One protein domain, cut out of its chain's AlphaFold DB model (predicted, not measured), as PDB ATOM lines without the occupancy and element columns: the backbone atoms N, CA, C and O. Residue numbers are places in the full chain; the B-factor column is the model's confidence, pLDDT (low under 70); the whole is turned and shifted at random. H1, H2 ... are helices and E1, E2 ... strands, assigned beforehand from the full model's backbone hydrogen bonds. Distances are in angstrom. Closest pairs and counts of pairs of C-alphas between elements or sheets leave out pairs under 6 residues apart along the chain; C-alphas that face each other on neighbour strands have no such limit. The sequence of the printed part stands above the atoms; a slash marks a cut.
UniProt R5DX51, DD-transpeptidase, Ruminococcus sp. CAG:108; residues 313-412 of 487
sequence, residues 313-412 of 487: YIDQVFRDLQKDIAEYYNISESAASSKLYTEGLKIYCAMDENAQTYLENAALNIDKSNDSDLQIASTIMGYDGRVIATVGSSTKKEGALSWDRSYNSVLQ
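This is residues 313 to 412 of the 487 residues of the protein "DD-transpeptidase" of Ruminococcus sp. CAG:108 (UniProt R5DX51). A small two-stranded hairpin, E2 and E3, has H3 packed over one face, and the long helix H1 starts beside E3 with residues 313 to 316 and runs out to the far end, where H2 crosses it steeply. From H2 the printed part returns through E1 to H3, and residues 341 to 346 stand free. The printed part has 100 residues, with four named helices and three named strands in the order H1 H2 E1 H3 E2 E3 H4; the sheet, in the order E2 - E3, is antiparallel, and the class is mixed, helices and strands. It is only just loose, close to compact, with a radius of gyration of the C-alphas of 15.5 A, and its elongated outline spans 49 by 27 by 27 A.

Find C-alpha 378 at (-19.078, -33.617, 16.932); there E2 begins, residues 378 to 381, and E3 follows at residues 387 to 391, 11.3 A long. H3, residues 353 to 364, runs 16.7 A. Go back to C-alpha 313 at (-16.556, -42.298, 10.479), from which H1, residues 313 to 329, runs 24.1 A. H2 takes residues 333 to 342, 14.1 A, and E1 residues 346 to 348, 6.5 A. H4, residues 405 to 408, ends at C-alpha 408 at (-23.605, -43.539, 21.850).

Look first at the hairpin of E2 and E3, antiparallel at 173 degrees, where N 380 and O 389 are 2.8 A apart and N 391 and O 378 are 2.9 A apart, within hydrogen-bond range. H3 has 13 pairs of C-alphas within 8 A of E3, the closest those of Gln 356 and Ala 389 at 4.6 A. H1 comes closest to E3 with the C-alphas of Tyr 313 and Thr 390, 5.5 A apart. H4 comes closest to E2 with the C-alphas of Ser 378 and Ser 406, 5.8 A apart. Farther out, H1 touches H2 with its residues 321 to 326 alone, the closest C-alphas being those of Ala 326 and Ala 336 at 5.2 A; they run opposite ways at a steep tilt of 69.7 degrees, only just short of about perpendicular. E1 pairs with no named strand, and H2 and H3 are apart. In H1, H2 and H3 every O i to N i+4 pair is within hydrogen-bond range; H4 is too short for such a pair.

The C-alphas farthest apart are those of Tyr 329 and Asn 370, at 49.6 A. The printed part has no cut, and the links from H3 to E2 and from E3 to H4 are long, with 13 residues each. The mean pLDDT of the printed part is 86.6; look for values under 70 at residues 332 to 338, 340 to 342 and 399.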
ATOM      1  N   TYR A 313     -15.515 -42.157  11.496       94.19
ATOM      2  CA  TYR A 313     -16.556 -42.298  10.479       94.19
ATOM      3  C   TYR A 313     -16.696 -43.742   9.993       94.19
ATOM      4  O   TYR A 313     -17.812 -44.246   9.858       94.19
ATOM      5  N   ILE A 314     -15.578 -44.436   9.767       89.38
ATOM      6  CA  ILE A 314     -15.592 -45.833   9.323       89.38
ATOM      7  C   ILE A 314     -16.209 -46.751  10.388       89.38
ATOM      8  O   ILE A 314     -16.960 -47.661  10.032       89.38
ATOM      9  N   ASP A 315     -15.997 -46.477  11.683       84.75
ATOM     10  CA  ASP A 315     -16.713 -47.174  12.765       84.75
ATOM     11  C   ASP A 315     -18.242 -47.055  12.602       84.75
ATOM     12  O   ASP A 315     -18.958 -48.038  12.799       84.75
ATOM     13  N   GLN A 316     -18.750 -45.875  12.229       87.56
ATOM     14  CA  GLN A 316     -20.186 -45.658  12.019       87.56
ATOM     15  C   GLN A 316     -20.699 -46.350  10.759       87.56
ATOM     16  O   GLN A 316     -21.700 -47.059  10.830       87.56
ATOM     17  N   VAL A 317     -19.966 -46.256   9.644       90.75
ATOM     18  CA  VAL A 317     -20.281 -47.014   8.419       90.75
ATOM     19  C   VAL A 317     -20.391 -48.506   8.724       90.75
ATOM     20  O   VAL A 317     -21.323 -49.165   8.266       90.75
ATOM     21  N   PHE A 318     -19.472 -49.046   9.527       82.38
ATOM     22  CA  PHE A 318     -19.509 -50.450   9.917       82.38
ATOM     23  C   PHE A 318     -20.771 -50.795  10.720       82.38
ATOM     24  O   PHE A 318     -21.421 -51.799  10.428       82.38
ATOM     25  N   ARG A 319     -21.137 -49.972  11.714       80.38
ATOM     26  CA  ARG A 319     -22.333 -50.180  12.553       80.38
ATOM     27  C   ARG A 319     -23.626 -50.102  11.740       80.38
ATOM     28  O   ARG A 319     -24.482 -50.976  11.890       80.38
ATOM     29  N   ASP A 320     -23.746 -49.104  10.869       90.25
ATOM     30  CA  ASP A 320     -24.921 -48.917  10.015       90.25
ATOM     31  C   ASP A 320     -25.086 -50.099   9.055       90.25
ATOM     32  O   ASP A 320     -26.137 -50.739   9.022       90.25
ATOM     33  N   LEU A 321     -24.013 -50.489   8.358       87.88
ATOM     34  CA  LEU A 321     -24.067 -51.622   7.437       87.88
ATOM     35  C   LEU A 321     -24.322 -52.953   8.144       87.88
ATOM     36  O   LEU A 321     -25.023 -53.806   7.602       87.88
ATOM     37  N   GLN A 322     -23.762 -53.157   9.340       80.50
ATOM     38  CA  GLN A 322     -24.007 -54.366  10.123       80.50
ATOM     39  C   GLN A 322     -25.504 -54.524  10.401       80.50
ATOM     40  O   GLN A 322     -26.050 -55.618  10.233       80.50
ATOM     41  N   LYS A 323     -26.162 -53.429  10.792       80.62
ATOM     42  CA  LYS A 323     -27.599 -53.394  11.052       80.62
ATOM     43  C   LYS A 323     -28.409 -53.606   9.771       80.62
ATOM     44  O   LYS A 323     -29.283 -54.472   9.755       80.62
ATOM     45  N   ASP A 324     -28.079 -52.892   8.698       91.50
ATOM     46  CA  ASP A 324     -28.794 -52.981   7.421       91.50
ATOM     47  C   ASP A 324     -28.703 -54.387   6.809       91.50
ATOM     48  O   ASP A 324     -29.699 -54.941   6.343       91.50
ATOM     49  N   ILE A 325     -27.524 -55.017   6.853       82.38
ATOM     50  CA  ILE A 325     -27.312 -56.390   6.369       82.38
ATOM     51  C   ILE A 325     -28.058 -57.394   7.253       82.38
ATOM     52  O   ILE A 325     -28.657 -58.339   6.730       82.38
ATOM     53  N   ALA A 326     -28.036 -57.213   8.578       74.44
ATOM     54  CA  ALA A 326     -28.771 -58.073   9.501       74.44
ATOM     55  C   ALA A 326     -30.279 -58.038   9.217       74.44
ATOM     56  O   ALA A 326     -30.907 -59.096   9.134       74.44
ATOM     57  N   GLU A 327     -30.838 -56.846   8.996       90.19
ATOM     58  CA  GLU A 327     -32.246 -56.653   8.647       90.19
ATOM     59  C   GLU A 327     -32.572 -57.225   7.261       90.19
ATOM     60  O   GLU A 327     -33.503 -58.021   7.126       90.19
ATOM     61  N   TYR A 328     -31.772 -56.899   6.243       89.50
ATOM     62  CA  TYR A 328     -32.001 -57.327   4.862       89.50
ATOM     63  C   TYR A 328     -31.984 -58.852   4.699       89.50
ATOM     64  O   TYR A 328     -32.847 -59.422   4.028       89.50
ATOM     65  N   TYR A 329     -31.014 -59.531   5.319       77.69
ATOM     66  CA  TYR A 329     -30.893 -60.989   5.241       77.69
ATOM     67  C   TYR A 329     -31.650 -61.729   6.350       77.69
ATOM     68  O   TYR A 329     -31.701 -62.960   6.315       77.69
ATOM     69  N   ASN A 330     -32.238 -61.011   7.314       86.62
ATOM     70  CA  ASN A 330     -32.860 -61.574   8.515       86.62
ATOM     71  C   ASN A 330     -31.917 -62.549   9.255       86.62
ATOM     72  O   ASN A 330     -32.245 -63.711   9.512       86.62
ATOM     73  N   ILE A 331     -30.711 -62.069   9.557       74.31
ATOM     74  CA  ILE A 331     -29.645 -62.808  10.252       74.31
ATOM     75  C   ILE A 331     -29.205 -62.057  11.512       74.31
ATOM     76  O   ILE A 331     -29.589 -60.915  11.737       74.31
ATOM     77  N   SER A 332     -28.385 -62.691  12.353       63.88
ATOM     78  CA  SER A 332     -27.794 -61.994  13.498       63.88
ATOM     79  C   SER A 332     -26.768 -60.947  13.050       63.88
ATOM     80  O   SER A 332     -26.070 -61.134  12.055       63.88
ATOM     81  N   GLU A 333     -26.601 -59.892  13.845       59.62
ATOM     82  CA  GLU A 333     -25.566 -58.869  13.635       59.62
ATOM     83  C   GLU A 333     -24.148 -59.461  13.585       59.62
ATOM     84  O   GLU A 333     -23.299 -58.983  12.839       59.62
ATOM     85  N   SER A 334     -23.890 -60.548  14.320       54.34
ATOM     86  CA  SER A 334     -22.616 -61.275  14.247       54.34
ATOM     87  C   SER A 334     -22.407 -61.944  12.883       54.34
ATOM     88  O   SER A 334     -21.312 -61.863  12.331       54.34
ATOM     89  N   ALA A 335     -23.446 -62.557  12.305       57.91
ATOM     90  CA  ALA A 335     -23.369 -63.122  10.960       57.91
ATOM     91  C   ALA A 335     -23.256 -62.020   9.889       57.91
ATOM     92  O   ALA A 335     -22.545 -62.195   8.900       57.91
ATOM     93  N   ALA A 336     -23.912 -60.876  10.100       66.31
ATOM     94  CA  ALA A 336     -23.790 -59.701   9.241       66.31
ATOM     95  C   ALA A 336     -22.368 -59.110   9.256       66.31
ATOM     96  O   ALA A 336     -21.831 -58.809   8.193       66.31
ATOM     97  N   SER A 337     -21.709 -59.036  10.420       63.50
ATOM     98  CA  SER A 337     -20.294 -58.643  10.511       63.50
ATOM     99  C   SER A 337     -19.386 -59.563   9.709       63.50
ATOM    100  O   SER A 337     -18.521 -59.084   8.984       63.50
ATOM    101  N   SER A 338     -19.589 -60.883   9.787       64.38
ATOM    102  CA  SER A 338     -18.808 -61.812   8.965       64.38
ATOM    103  C   SER A 338     -19.004 -61.535   7.477       64.38
ATOM    104  O   SER A 338     -18.025 -61.513   6.737       64.38
ATOM    105  N   LYS A 339     -20.234 -61.256   7.029       70.31
ATOM    106  CA  LYS A 339     -20.503 -60.893   5.629       70.31
ATOM    107  C   LYS A 339     -19.807 -59.597   5.209       70.31
ATOM    108  O   LYS A 339     -19.268 -59.543   4.109       70.31
ATOM    109  N   LEU A 340     -19.738 -58.595   6.090       69.56
ATOM    110  CA  LEU A 340     -19.025 -57.342   5.813       69.56
ATOM    111  C   LEU A 340     -17.554 -57.556   5.468       69.56
ATOM    112  O   LEU A 340     -17.056 -56.895   4.565       69.56
ATOM    113  N   TYR A 341     -16.874 -58.491   6.128       67.62
ATOM    114  CA  TYR A 341     -15.462 -58.783   5.858       67.62
ATOM    115  C   TYR A 341     -15.238 -59.809   4.750       67.62
ATOM    116  O   TYR A 341     -14.123 -59.912   4.242       67.62
ATOM    117  N   THR A 342     -16.264 -60.594   4.413       66.06
ATOM    118  CA  THR A 342     -16.090 -61.781   3.574       66.06
ATOM    119  C   THR A 342     -16.871 -61.756   2.277       66.06
ATOM    120  O   THR A 342     -16.588 -62.609   1.470       66.06
ATOM    121  N   GLU A 343     -17.808 -60.853   1.996       74.00
ATOM    122  CA  GLU A 343     -18.605 -60.929   0.750       74.00
ATOM    123  C   GLU A 343     -18.114 -60.027  -0.392       74.00
ATOM    124  O   GLU A 343     -18.817 -59.866  -1.390       74.00
ATOM    125  N   GLY A 344     -16.918 -59.436  -0.283       77.62
ATOM    126  CA  GLY A 344     -16.348 -58.614  -1.358       77.62
ATOM    127  C   GLY A 344     -17.179 -57.376  -1.689       77.62
ATOM    128  O   GLY A 344     -17.257 -56.957  -2.847       77.62
ATOM    129  N   LEU A 345     -17.847 -56.801  -0.688       85.44
ATOM    130  CA  LEU A 345     -18.754 -55.677  -0.875       85.44
ATOM    131  C   LEU A 345     -17.993 -54.439  -1.358       85.44
ATOM    132  O   LEU A 345     -16.902 -54.136  -0.877       85.44
ATOM    133  N   LYS A 346     -18.606 -53.686  -2.275       89.62
ATOM    134  CA  LYS A 346     -18.173 -52.331  -2.634       89.62
ATOM    135  C   LYS A 346     -19.049 -51.329  -1.896       89.62
ATOM    136  O   LYS A 346     -20.216 -51.155  -2.238       89.62
ATOM    137  N   ILE A 347     -18.485 -50.713  -0.867       91.31
ATOM    138  CA  ILE A 347     -19.178 -49.814   0.052       91.31
ATOM    139  C   ILE A 347     -18.878 -48.381  -0.373       91.31
ATOM    140  O   ILE A 347     -17.737 -47.949  -0.301       91.31
ATOM    141  N   TYR A 348     -19.894 -47.644  -0.803       93.31
ATOM    142  CA  TYR A 348     -19.766 -46.241  -1.191       93.31
ATOM    143  C   TYR A 348     -20.328 -45.378  -0.066       93.31
ATOM    144  O   TYR A 348     -21.533 -45.424   0.183       93.31
ATOM    145  N   CYS A 349     -19.478 -44.621   0.627       93.12
ATOM    146  CA  CYS A 349     -19.909 -43.777   1.740       93.12
ATOM    147  C   CYS A 349     -19.812 -42.282   1.405       93.12
ATOM    148  O   CYS A 349     -19.256 -41.882   0.381       93.12
ATOM    149  N   ALA A 350     -20.422 -41.456   2.256       93.81
ATOM    150  CA  ALA A 350     -20.493 -40.009   2.072       93.81
ATOM    151  C   ALA A 350     -19.360 -39.257   2.786       93.81
ATOM    152  O   ALA A 350     -19.437 -38.037   2.889       93.81
ATOM    153  N   MET A 351     -18.352 -39.971   3.303       94.62
ATOM    154  CA  MET A 351     -17.255 -39.359   4.044       94.62
ATOM    155  C   MET A 351     -16.560 -38.307   3.186       94.62
ATOM    156  O   MET A 351     -16.148 -38.596   2.059       94.62
ATOM    157  N   ASP A 352     -16.395 -37.122   3.755       93.25
ATOM    158  CA  ASP A 352     -15.473 -36.117   3.254       93.25
ATOM    159  C   ASP A 352     -14.175 -36.248   4.055       93.25
ATOM    160  O   ASP A 352     -14.140 -36.016   5.263       93.25
ATOM    161  N   GLU A 353     -13.112 -36.673   3.378       91.25
ATOM    162  CA  GLU A 353     -11.805 -36.938   3.983       91.25
ATOM    163  C   GLU A 353     -11.175 -35.684   4.603       91.25
ATOM    164  O   GLU A 353     -10.610 -35.751   5.696       91.25
ATOM    165  N   ASN A 354     -11.330 -34.523   3.963       92.06
ATOM    166  CA  ASN A 354     -10.799 -33.266   4.482       92.06
ATOM    167  C   ASN A 354     -11.567 -32.834   5.733       92.06
ATOM    168  O   ASN A 354     -10.963 -32.425   6.727       92.06
ATOM    169  N   ALA A 355     -12.897 -32.949   5.703       94.00
ATOM    170  CA  ALA A 355     -13.741 -32.634   6.845       94.00
ATOM    171  C   ALA A 355     -13.483 -33.591   8.019       94.00
ATOM    172  O   ALA A 355     -13.396 -33.133   9.158       94.00
ATOM    173  N   GLN A 356     -13.326 -34.893   7.754       95.19
ATOM    174  CA  GLN A 356     -13.034 -35.902   8.774       95.19
ATOM    175  C   GLN A 356     -11.685 -35.631   9.443       95.19
ATOM    176  O   GLN A 356     -11.626 -35.501  10.666       95.19
ATOM    177  N   THR A 357     -10.629 -35.447   8.650       93.81
ATOM    178  CA  THR A 357      -9.281 -35.141   9.149       93.81
ATOM    179  C   THR A 357      -9.250 -33.827   9.925       93.81
ATOM    180  O   THR A 357      -8.643 -33.738  10.993       93.81
ATOM    181  N   TYR A 358      -9.932 -32.789   9.431       95.06
ATOM    182  CA  TYR A 358     -10.059 -31.525  10.154       95.06
ATOM    183  C   TYR A 358     -10.745 -31.718  11.512       95.06
ATOM    184  O   TYR A 358     -10.263 -31.211  12.526       95.06
ATOM    185  N   LEU A 359     -11.858 -32.454  11.537       96.00
ATOM    186  CA  LEU A 359     -12.673 -32.637  12.731       96.00
ATOM    187  C   LEU A 359     -11.942 -33.437  13.817       96.00
ATOM    188  O   LEU A 359     -11.983 -33.054  14.987       96.00
ATOM    189  N   GLU A 360     -11.240 -34.505  13.438       95.06
ATOM    190  CA  GLU A 360     -10.420 -35.294  14.363       95.06
ATOM    191  C   GLU A 360      -9.259 -34.466  14.926       95.06
ATOM    192  O   GLU A 360      -9.069 -34.413  16.143       95.06
ATOM    193  N   ASN A 361      -8.546 -33.722  14.076       95.44
ATOM    194  CA  ASN A 361      -7.476 -32.831  14.525       95.44
ATOM    195  C   ASN A 361      -7.988 -31.726  15.456       95.44
ATOM    196  O   ASN A 361      -7.352 -31.423  16.468       95.44
ATOM    197  N   ALA A 362      -9.144 -31.132  15.162       95.94
ATOM    198  CA  ALA A 362      -9.756 -30.134  16.033       95.94
ATOM    199  C   ALA A 362     -10.097 -30.722  17.412       95.94
ATOM    200  O   ALA A 362      -9.855 -30.078  18.432       95.94
ATOM    201  N   ALA A 363     -10.598 -31.960  17.456       96.06
ATOM    202  CA  ALA A 363     -10.936 -32.647  18.699       96.06
ATOM    203  C   ALA A 363      -9.711 -32.952  19.580       96.06
ATOM    204  O   ALA A 363      -9.802 -32.862  20.807       96.06
ATOM    205  N   LEU A 364      -8.564 -33.271  18.973       94.94
ATOM    206  CA  LEU A 364      -7.302 -33.496  19.688       94.94
ATOM    207  C   LEU A 364      -6.711 -32.210  20.283       94.94
ATOM    208  O   LEU A 364      -6.006 -32.268  21.288       94.94
ATOM    209  N   ASN A 365      -7.015 -31.056  19.684       95.12
ATOM    210  CA  ASN A 365      -6.430 -29.760  20.033       95.12
ATOM    211  C   ASN A 365      -7.354 -28.861  20.874       95.12
ATOM    212  O   ASN A 365      -7.112 -27.657  20.981       95.12
ATOM    213  N   ILE A 366      -8.417 -29.409  21.475       95.25
ATOM    214  CA  ILE A 366      -9.274 -28.630  22.379       95.25
ATOM    215  C   ILE A 366      -8.493 -28.173  23.623       95.25
ATOM    216  O   ILE A 366      -7.631 -28.890  24.132       95.25
ATOM    217  N   ASP A 367      -8.817 -26.988  24.145       94.38
ATOM    218  CA  ASP A 367      -8.206 -26.486  25.377       94.38
ATOM    219  C   ASP A 367      -8.696 -27.286  26.594       94.38
ATOM    220  O   ASP A 367      -9.842 -27.161  27.028       94.38
ATOM    221  N   LYS A 368      -7.798 -28.103  27.153       94.00
ATOM    222  CA  LYS A 368      -8.020 -28.917  28.359       94.00
ATOM    223  C   LYS A 368      -7.331 -28.353  29.603       94.00
ATOM    224  O   LYS A 368      -7.163 -29.061  30.591       94.00
ATOM    225  N   SER A 369      -6.896 -27.092  29.576       94.19
ATOM    226  CA  SER A 369      -6.129 -26.484  30.675       94.19
ATOM    227  C   SER A 369      -6.865 -26.485  32.021       94.19
ATOM    228  O   SER A 369      -6.227 -26.609  33.065       94.19
ATOM    229  N   ASN A 370      -8.196 -26.377  31.999       94.06
ATOM    230  CA  ASN A 370      -9.036 -26.340  33.201       94.06
ATOM    231  C   ASN A 370      -9.571 -27.715  33.633       94.06
ATOM    232  O   ASN A 370      -9.990 -27.860  34.780       94.06
ATOM    233  N   ASP A 371      -9.581 -28.698  32.732       95.56
ATOM    234  CA  ASP A 371     -10.079 -30.051  32.983       95.56
ATOM    235  C   ASP A 371      -9.407 -31.037  32.014       95.56
ATOM    236  O   ASP A 371      -9.671 -31.024  30.808       95.56
ATOM    237  N   SER A 372      -8.531 -31.895  32.542       92.62
ATOM    238  CA  SER A 372      -7.804 -32.890  31.747       92.62
ATOM    239  C   SER A 372      -8.705 -33.991  31.189       92.62
ATOM    240  O   SER A 372      -8.367 -34.590  30.167       92.62
ATOM    241  N   ASP A 373      -9.844 -34.243  31.836       93.75
ATOM    242  CA  ASP A 373     -10.776 -35.306  31.465       93.75
ATOM    243  C   ASP A 373     -11.816 -34.825  30.441       93.75
ATOM    244  O   ASP A 373     -12.623 -35.625  29.959       93.75
ATOM    245  N   LEU A 374     -11.771 -33.541  30.056       95.06
ATOM    246  CA  LEU A 374     -12.690 -32.919  29.107       95.06
ATOM    247  C   LEU A 374     -12.781 -33.702  27.786       95.06
ATOM    248  O   LEU A 374     -11.779 -34.007  27.126       95.06
ATOM    249  N   GLN A 375     -14.014 -33.987  27.370       93.56
ATOM    250  CA  GLN A 375     -14.346 -34.731  26.154       93.56
ATOM    251  C   GLN A 375     -15.084 -33.859  25.143       93.56
ATOM    252  O   GLN A 375     -15.718 -32.869  25.500       93.56
ATOM    253  N   ILE A 376     -15.034 -34.275  23.879       94.25
ATOM    254  CA  ILE A 376     -15.781 -33.664  22.782       94.25
ATOM    255  C   ILE A 376     -16.438 -34.751  21.936       94.25
ATOM    256  O   ILE A 376     -15.922 -35.861  21.813       94.25
ATOM    257  N   ALA A 377     -17.590 -34.407  21.377       95.12
ATOM    258  CA  ALA A 377     -18.262 -35.155  20.335       95.12
ATOM    259  C   ALA A 377     -18.749 -34.158  19.287       95.12
ATOM    260  O   ALA A 377     -19.243 -33.087  19.650       95.12
ATOM    261  N   SER A 378     -18.600 -34.481  18.009       96.06
ATOM    262  CA  SER A 378     -19.078 -33.617  16.932       96.06
ATOM    263  C   SER A 378     -19.424 -34.427  15.692       96.06
ATOM    264  O   SER A 378     -18.818 -35.463  15.426       96.06
ATOM    265  N   THR A 379     -20.397 -33.934  14.932       96.44
ATOM    266  CA  THR A 379     -20.874 -34.537  13.688       96.44
ATOM    267  C   THR A 379     -21.132 -33.426  12.681       96.44
ATOM    268  O   THR A 379     -21.806 -32.443  12.994       96.44
ATOM    269  N   ILE A 380     -20.609 -33.586  11.468       96.69
ATOM    270  CA  ILE A 380     -20.840 -32.683  10.341       96.69
ATOM    271  C   ILE A 380     -21.734 -33.402   9.337       96.69
ATOM    272  O   ILE A 380     -21.503 -34.560   8.985       96.69
ATOM    273  N   MET A 381     -22.756 -32.692   8.872       96.06
ATOM    274  CA  MET A 381     -23.764 -33.208   7.959       96.06
ATOM    275  C   MET A 381     -23.920 -32.266   6.764       96.06
ATOM    276  O   MET A 381     -23.920 -31.045   6.928       96.06
ATOM    277  N   GLY A 382     -24.066 -32.834   5.571       91.19
ATOM    278  CA  GLY A 382     -24.440 -32.095   4.372       91.19
ATOM    279  C   GLY A 382     -25.890 -31.605   4.428       91.19
ATOM    280  O   GLY A 382     -26.717 -32.112   5.186       91.19
ATOM    281  N   TYR A 383     -26.240 -30.638   3.575       91.00
ATOM    282  CA  TYR A 383     -27.621 -30.136   3.458       91.00
ATOM    283  C   TYR A 383     -28.636 -31.201   3.016       91.00
ATOM    284  O   TYR A 383     -29.838 -31.020   3.189       91.00
ATOM    285  N   ASP A 384     -28.159 -32.300   2.439       91.69
ATOM    286  CA  ASP A 384     -28.951 -33.466   2.050       91.69
ATOM    287  C   ASP A 384     -29.186 -34.460   3.200       91.69
ATOM    288  O   ASP A 384     -29.836 -35.485   3.000       91.69
ATOM    289  N   GLY A 385     -28.679 -34.162   4.397       92.56
ATOM    290  CA  GLY A 385     -28.830 -35.001   5.580       92.56
ATOM    291  C   GLY A 385     -27.794 -36.119   5.698       92.56
ATOM    292  O   GLY A 385     -27.873 -36.908   6.638       92.56
ATOM    293  N   ARG A 386     -26.819 -36.218   4.785       93.00
ATOM    294  CA  ARG A 386     -25.747 -37.219   4.891       93.00
ATOM    295  C   ARG A 386     -24.696 -36.764   5.893       93.00
ATOM    296  O   ARG A 386     -24.191 -35.648   5.792       93.00
ATOM    297  N   VAL A 387     -24.332 -37.632   6.832       95.69
ATOM    298  CA  VAL A 387     -23.163 -37.408   7.688       95.69
ATOM    299  C   VAL A 387     -21.912 -37.528   6.823       95.69
ATOM    300  O   VAL A 387     -21.768 -38.506   6.085       95.69
ATOM    301  N   ILE A 388     -21.022 -36.541   6.915       95.50
ATOM    302  CA  ILE A 388     -19.782 -36.469   6.123       95.50
ATOM    303  C   ILE A 388     -18.519 -36.526   6.991       95.50
ATOM    304  O   ILE A 388     -17.468 -36.906   6.492       95.50
ATOM    305  N   ALA A 389     -18.630 -36.196   8.282       96.75
ATOM    306  CA  ALA A 389     -17.558 -36.354   9.260       96.75
ATOM    307  C   ALA A 389     -18.118 -36.525  10.681       96.75
ATOM    308  O   ALA A 389     -19.176 -35.983  11.010       96.75
ATOM    309  N   THR A 390     -17.416 -37.259  11.540       97.06
ATOM    310  CA  THR A 390     -17.800 -37.484  12.941       97.06
ATOM    311  C   THR A 390     -16.581 -37.727  13.827       97.06
ATOM    312  O   THR A 390     -15.588 -38.286  13.377       97.06
ATOM    313  N   VAL A 391     -16.649 -37.325  15.096       96.38
ATOM    314  CA  VAL A 391     -15.626 -37.613  16.109       96.38
ATOM    315  C   VAL A 391     -16.277 -37.820  17.476       96.38
ATOM    316  O   VAL A 391     -17.153 -37.051  17.879       96.38
ATOM    317  N   GLY A 392     -15.834 -38.851  18.197       93.94
ATOM    318  CA  GLY A 392     -16.421 -39.277  19.473       93.94
ATOM    319  C   GLY A 392     -15.559 -39.061  20.717       93.94
ATOM    320  O   GLY A 392     -15.975 -39.417  21.828       93.94
ATOM    321  N   SER A 393     -14.341 -38.548  20.555       93.38
ATOM    322  CA  SER A 393     -13.386 -38.383  21.652       93.38
ATOM    323  C   SER A 393     -12.478 -37.181  21.438       93.38
ATOM    324  O   SER A 393     -12.194 -36.793  20.310       93.38
ATOM    325  N   SER A 394     -11.960 -36.642  22.540       93.75
ATOM    326  CA  SER A 394     -10.892 -35.636  22.545       93.75
ATOM    327  C   SER A 394      -9.487 -36.258  22.635       93.75
ATOM    328  O   SER A 394      -8.527 -35.582  23.010       93.75
ATOM    329  N   THR A 395      -9.365 -37.566  22.400       89.25
ATOM    330  CA  THR A 395      -8.118 -38.345  22.477       89.25
ATOM    331  C   THR A 395      -7.901 -39.120  21.184       89.25
ATOM    332  O   THR A 395      -8.875 -39.442  20.497       89.25
ATOM    333  N   LYS A 396      -6.637 -39.453  20.874       86.44
ATOM    334  CA  LYS A 396      -6.311 -40.306  19.721       86.44
ATOM    335  C   LYS A 396      -7.070 -41.627  19.860       86.44
ATOM    336  O   LYS A 396      -7.245 -42.142  20.967       86.44
ATOM    337  N   LYS A 397      -7.580 -42.124  18.740       80.50
ATOM    338  CA  LYS A 397      -8.292 -43.396  18.683       80.50
ATOM    339  C   LYS A 397      -7.269 -44.528  18.759       80.50
ATOM    340  O   LYS A 397      -6.319 -44.540  17.989       80.50
ATOM    341  N   GLU A 398      -7.467 -45.458  19.689       73.81
ATOM    342  CA  GLU A 398      -6.527 -46.568  19.941       73.81
ATOM    343  C   GLU A 398      -7.037 -47.919  19.411       73.81
ATOM    344  O   GLU A 398      -6.319 -48.914  19.450       73.81
ATOM    345  N   GLY A 399      -8.280 -47.988  18.924       61.25
ATOM    346  CA  GLY A 399      -8.847 -49.232  18.412       61.25
ATOM    347  C   GLY A 399     -10.125 -49.051  17.601       61.25
ATOM    348  O   GLY A 399     -10.822 -48.036  17.702       61.25
ATOM    349  N   ALA A 400     -10.433 -50.055  16.784       70.06
ATOM    350  CA  ALA A 400     -11.664 -50.164  16.005       70.06
ATOM    351  C   ALA A 400     -12.912 -50.274  16.899       70.06
ATOM    352  O   ALA A 400     -12.862 -50.857  17.982       70.06
ATOM    353  N   LEU A 401     -14.038 -49.732  16.427       71.00
ATOM    354  CA  LEU A 401     -15.348 -49.768  17.092       71.00
ATOM    355  C   LEU A 401     -15.315 -49.265  18.540       71.00
ATOM    356  O   LEU A 401     -16.021 -49.784  19.412       71.00
ATOM    357  N   SER A 402     -14.515 -48.223  18.772       73.00
ATOM    358  CA  SER A 402     -14.394 -47.570  20.074       73.00
ATOM    359  C   SER A 402     -15.730 -46.960  20.515       73.00
ATOM    360  O   SER A 402     -16.650 -46.769  19.713       73.00
ATOM    361  N   TRP A 403     -15.856 -46.664  21.813       74.88
ATOM    362  CA  TRP A 403     -17.020 -45.945  22.331       74.88
ATOM    363  C   TRP A 403     -17.076 -44.543  21.721       74.88
ATOM    364  O   TRP A 403     -16.218 -43.705  22.005       74.88
ATOM    365  N   ASP A 404     -18.091 -44.292  20.900       83.44
ATOM    366  CA  ASP A 404     -18.243 -43.049  20.159       83.44
ATOM    367  C   ASP A 404     -19.275 -42.163  20.846       83.44
ATOM    368  O   ASP A 404     -20.462 -42.475  20.875       83.44
ATOM    369  N   ARG A 405     -18.848 -41.030  21.412       92.88
ATOM    370  CA  ARG A 405     -19.779 -40.120  22.083       92.88
ATOM    371  C   ARG A 405     -20.744 -39.425  21.132       92.88
ATOM    372  O   ARG A 405     -21.835 -39.101  21.590       92.88
ATOM    373  N   SER A 406     -20.396 -39.210  19.863       92.69
ATOM    374  CA  SER A 406     -21.318 -38.563  18.920       92.69
ATOM    375  C   SER A 406     -22.506 -39.466  18.580       92.69
ATOM    376  O   SER A 406     -23.593 -38.972  18.295       92.69
ATOM    377  N   TYR A 407     -22.319 -40.782  18.703       87.06
ATOM    378  CA  TYR A 407     -23.339 -41.791  18.428       87.06
ATOM    379  C   TYR A 407     -23.970 -42.399  19.691       87.06
ATOM    380  O   TYR A 407     -25.186 -42.553  19.783       87.06
ATOM    381  N   ASN A 408     -23.163 -42.770  20.686       82.50
ATOM    382  CA  ASN A 408     -23.605 -43.539  21.850       82.50
ATOM    383  C   ASN A 408     -24.101 -42.678  23.019       82.50
ATOM    384  O   ASN A 408     -24.815 -43.189  23.883       82.50
ATOM    385  N   SER A 409     -23.687 -41.409  23.114       91.38
ATOM    386  CA  SER A 409     -23.985 -40.592  24.297       91.38
ATOM    387  C   SER A 409     -25.318 -39.864  24.168       91.38
ATOM    388  O   SER A 409     -25.541 -39.097  23.238       91.38
ATOM    389  N   VAL A 410     -26.187 -40.051  25.162       91.19
ATOM    390  CA  VAL A 410     -27.453 -39.321  25.291       91.19
ATOM    391  C   VAL A 410     -27.279 -38.266  26.377       91.19
ATOM    392  O   VAL A 410     -27.221 -38.586  27.564       91.19
ATOM    393  N   LEU A 411     -27.166 -37.005  25.964       90.06
ATOM    394  CA  LEU A 411     -27.007 -35.860  26.859       90.06
ATOM    395  C   LEU A 411     -28.233 -34.950  26.793       90.06
ATOM    396  O   LEU A 411     -28.940 -34.899  25.787       90.06
ATOM    397  N   GLN A 412     -28.472 -34.196  27.866       92.38
ATOM    398  CA  GLN A 412     -29.463 -33.125  27.822       92.38
ATOM    399  C   GLN A 412     -29.010 -32.047  26.814       92.38
ATOM    400  O   GLN A 412     -27.888 -31.554  26.928       92.38
TER     401      GLN A 412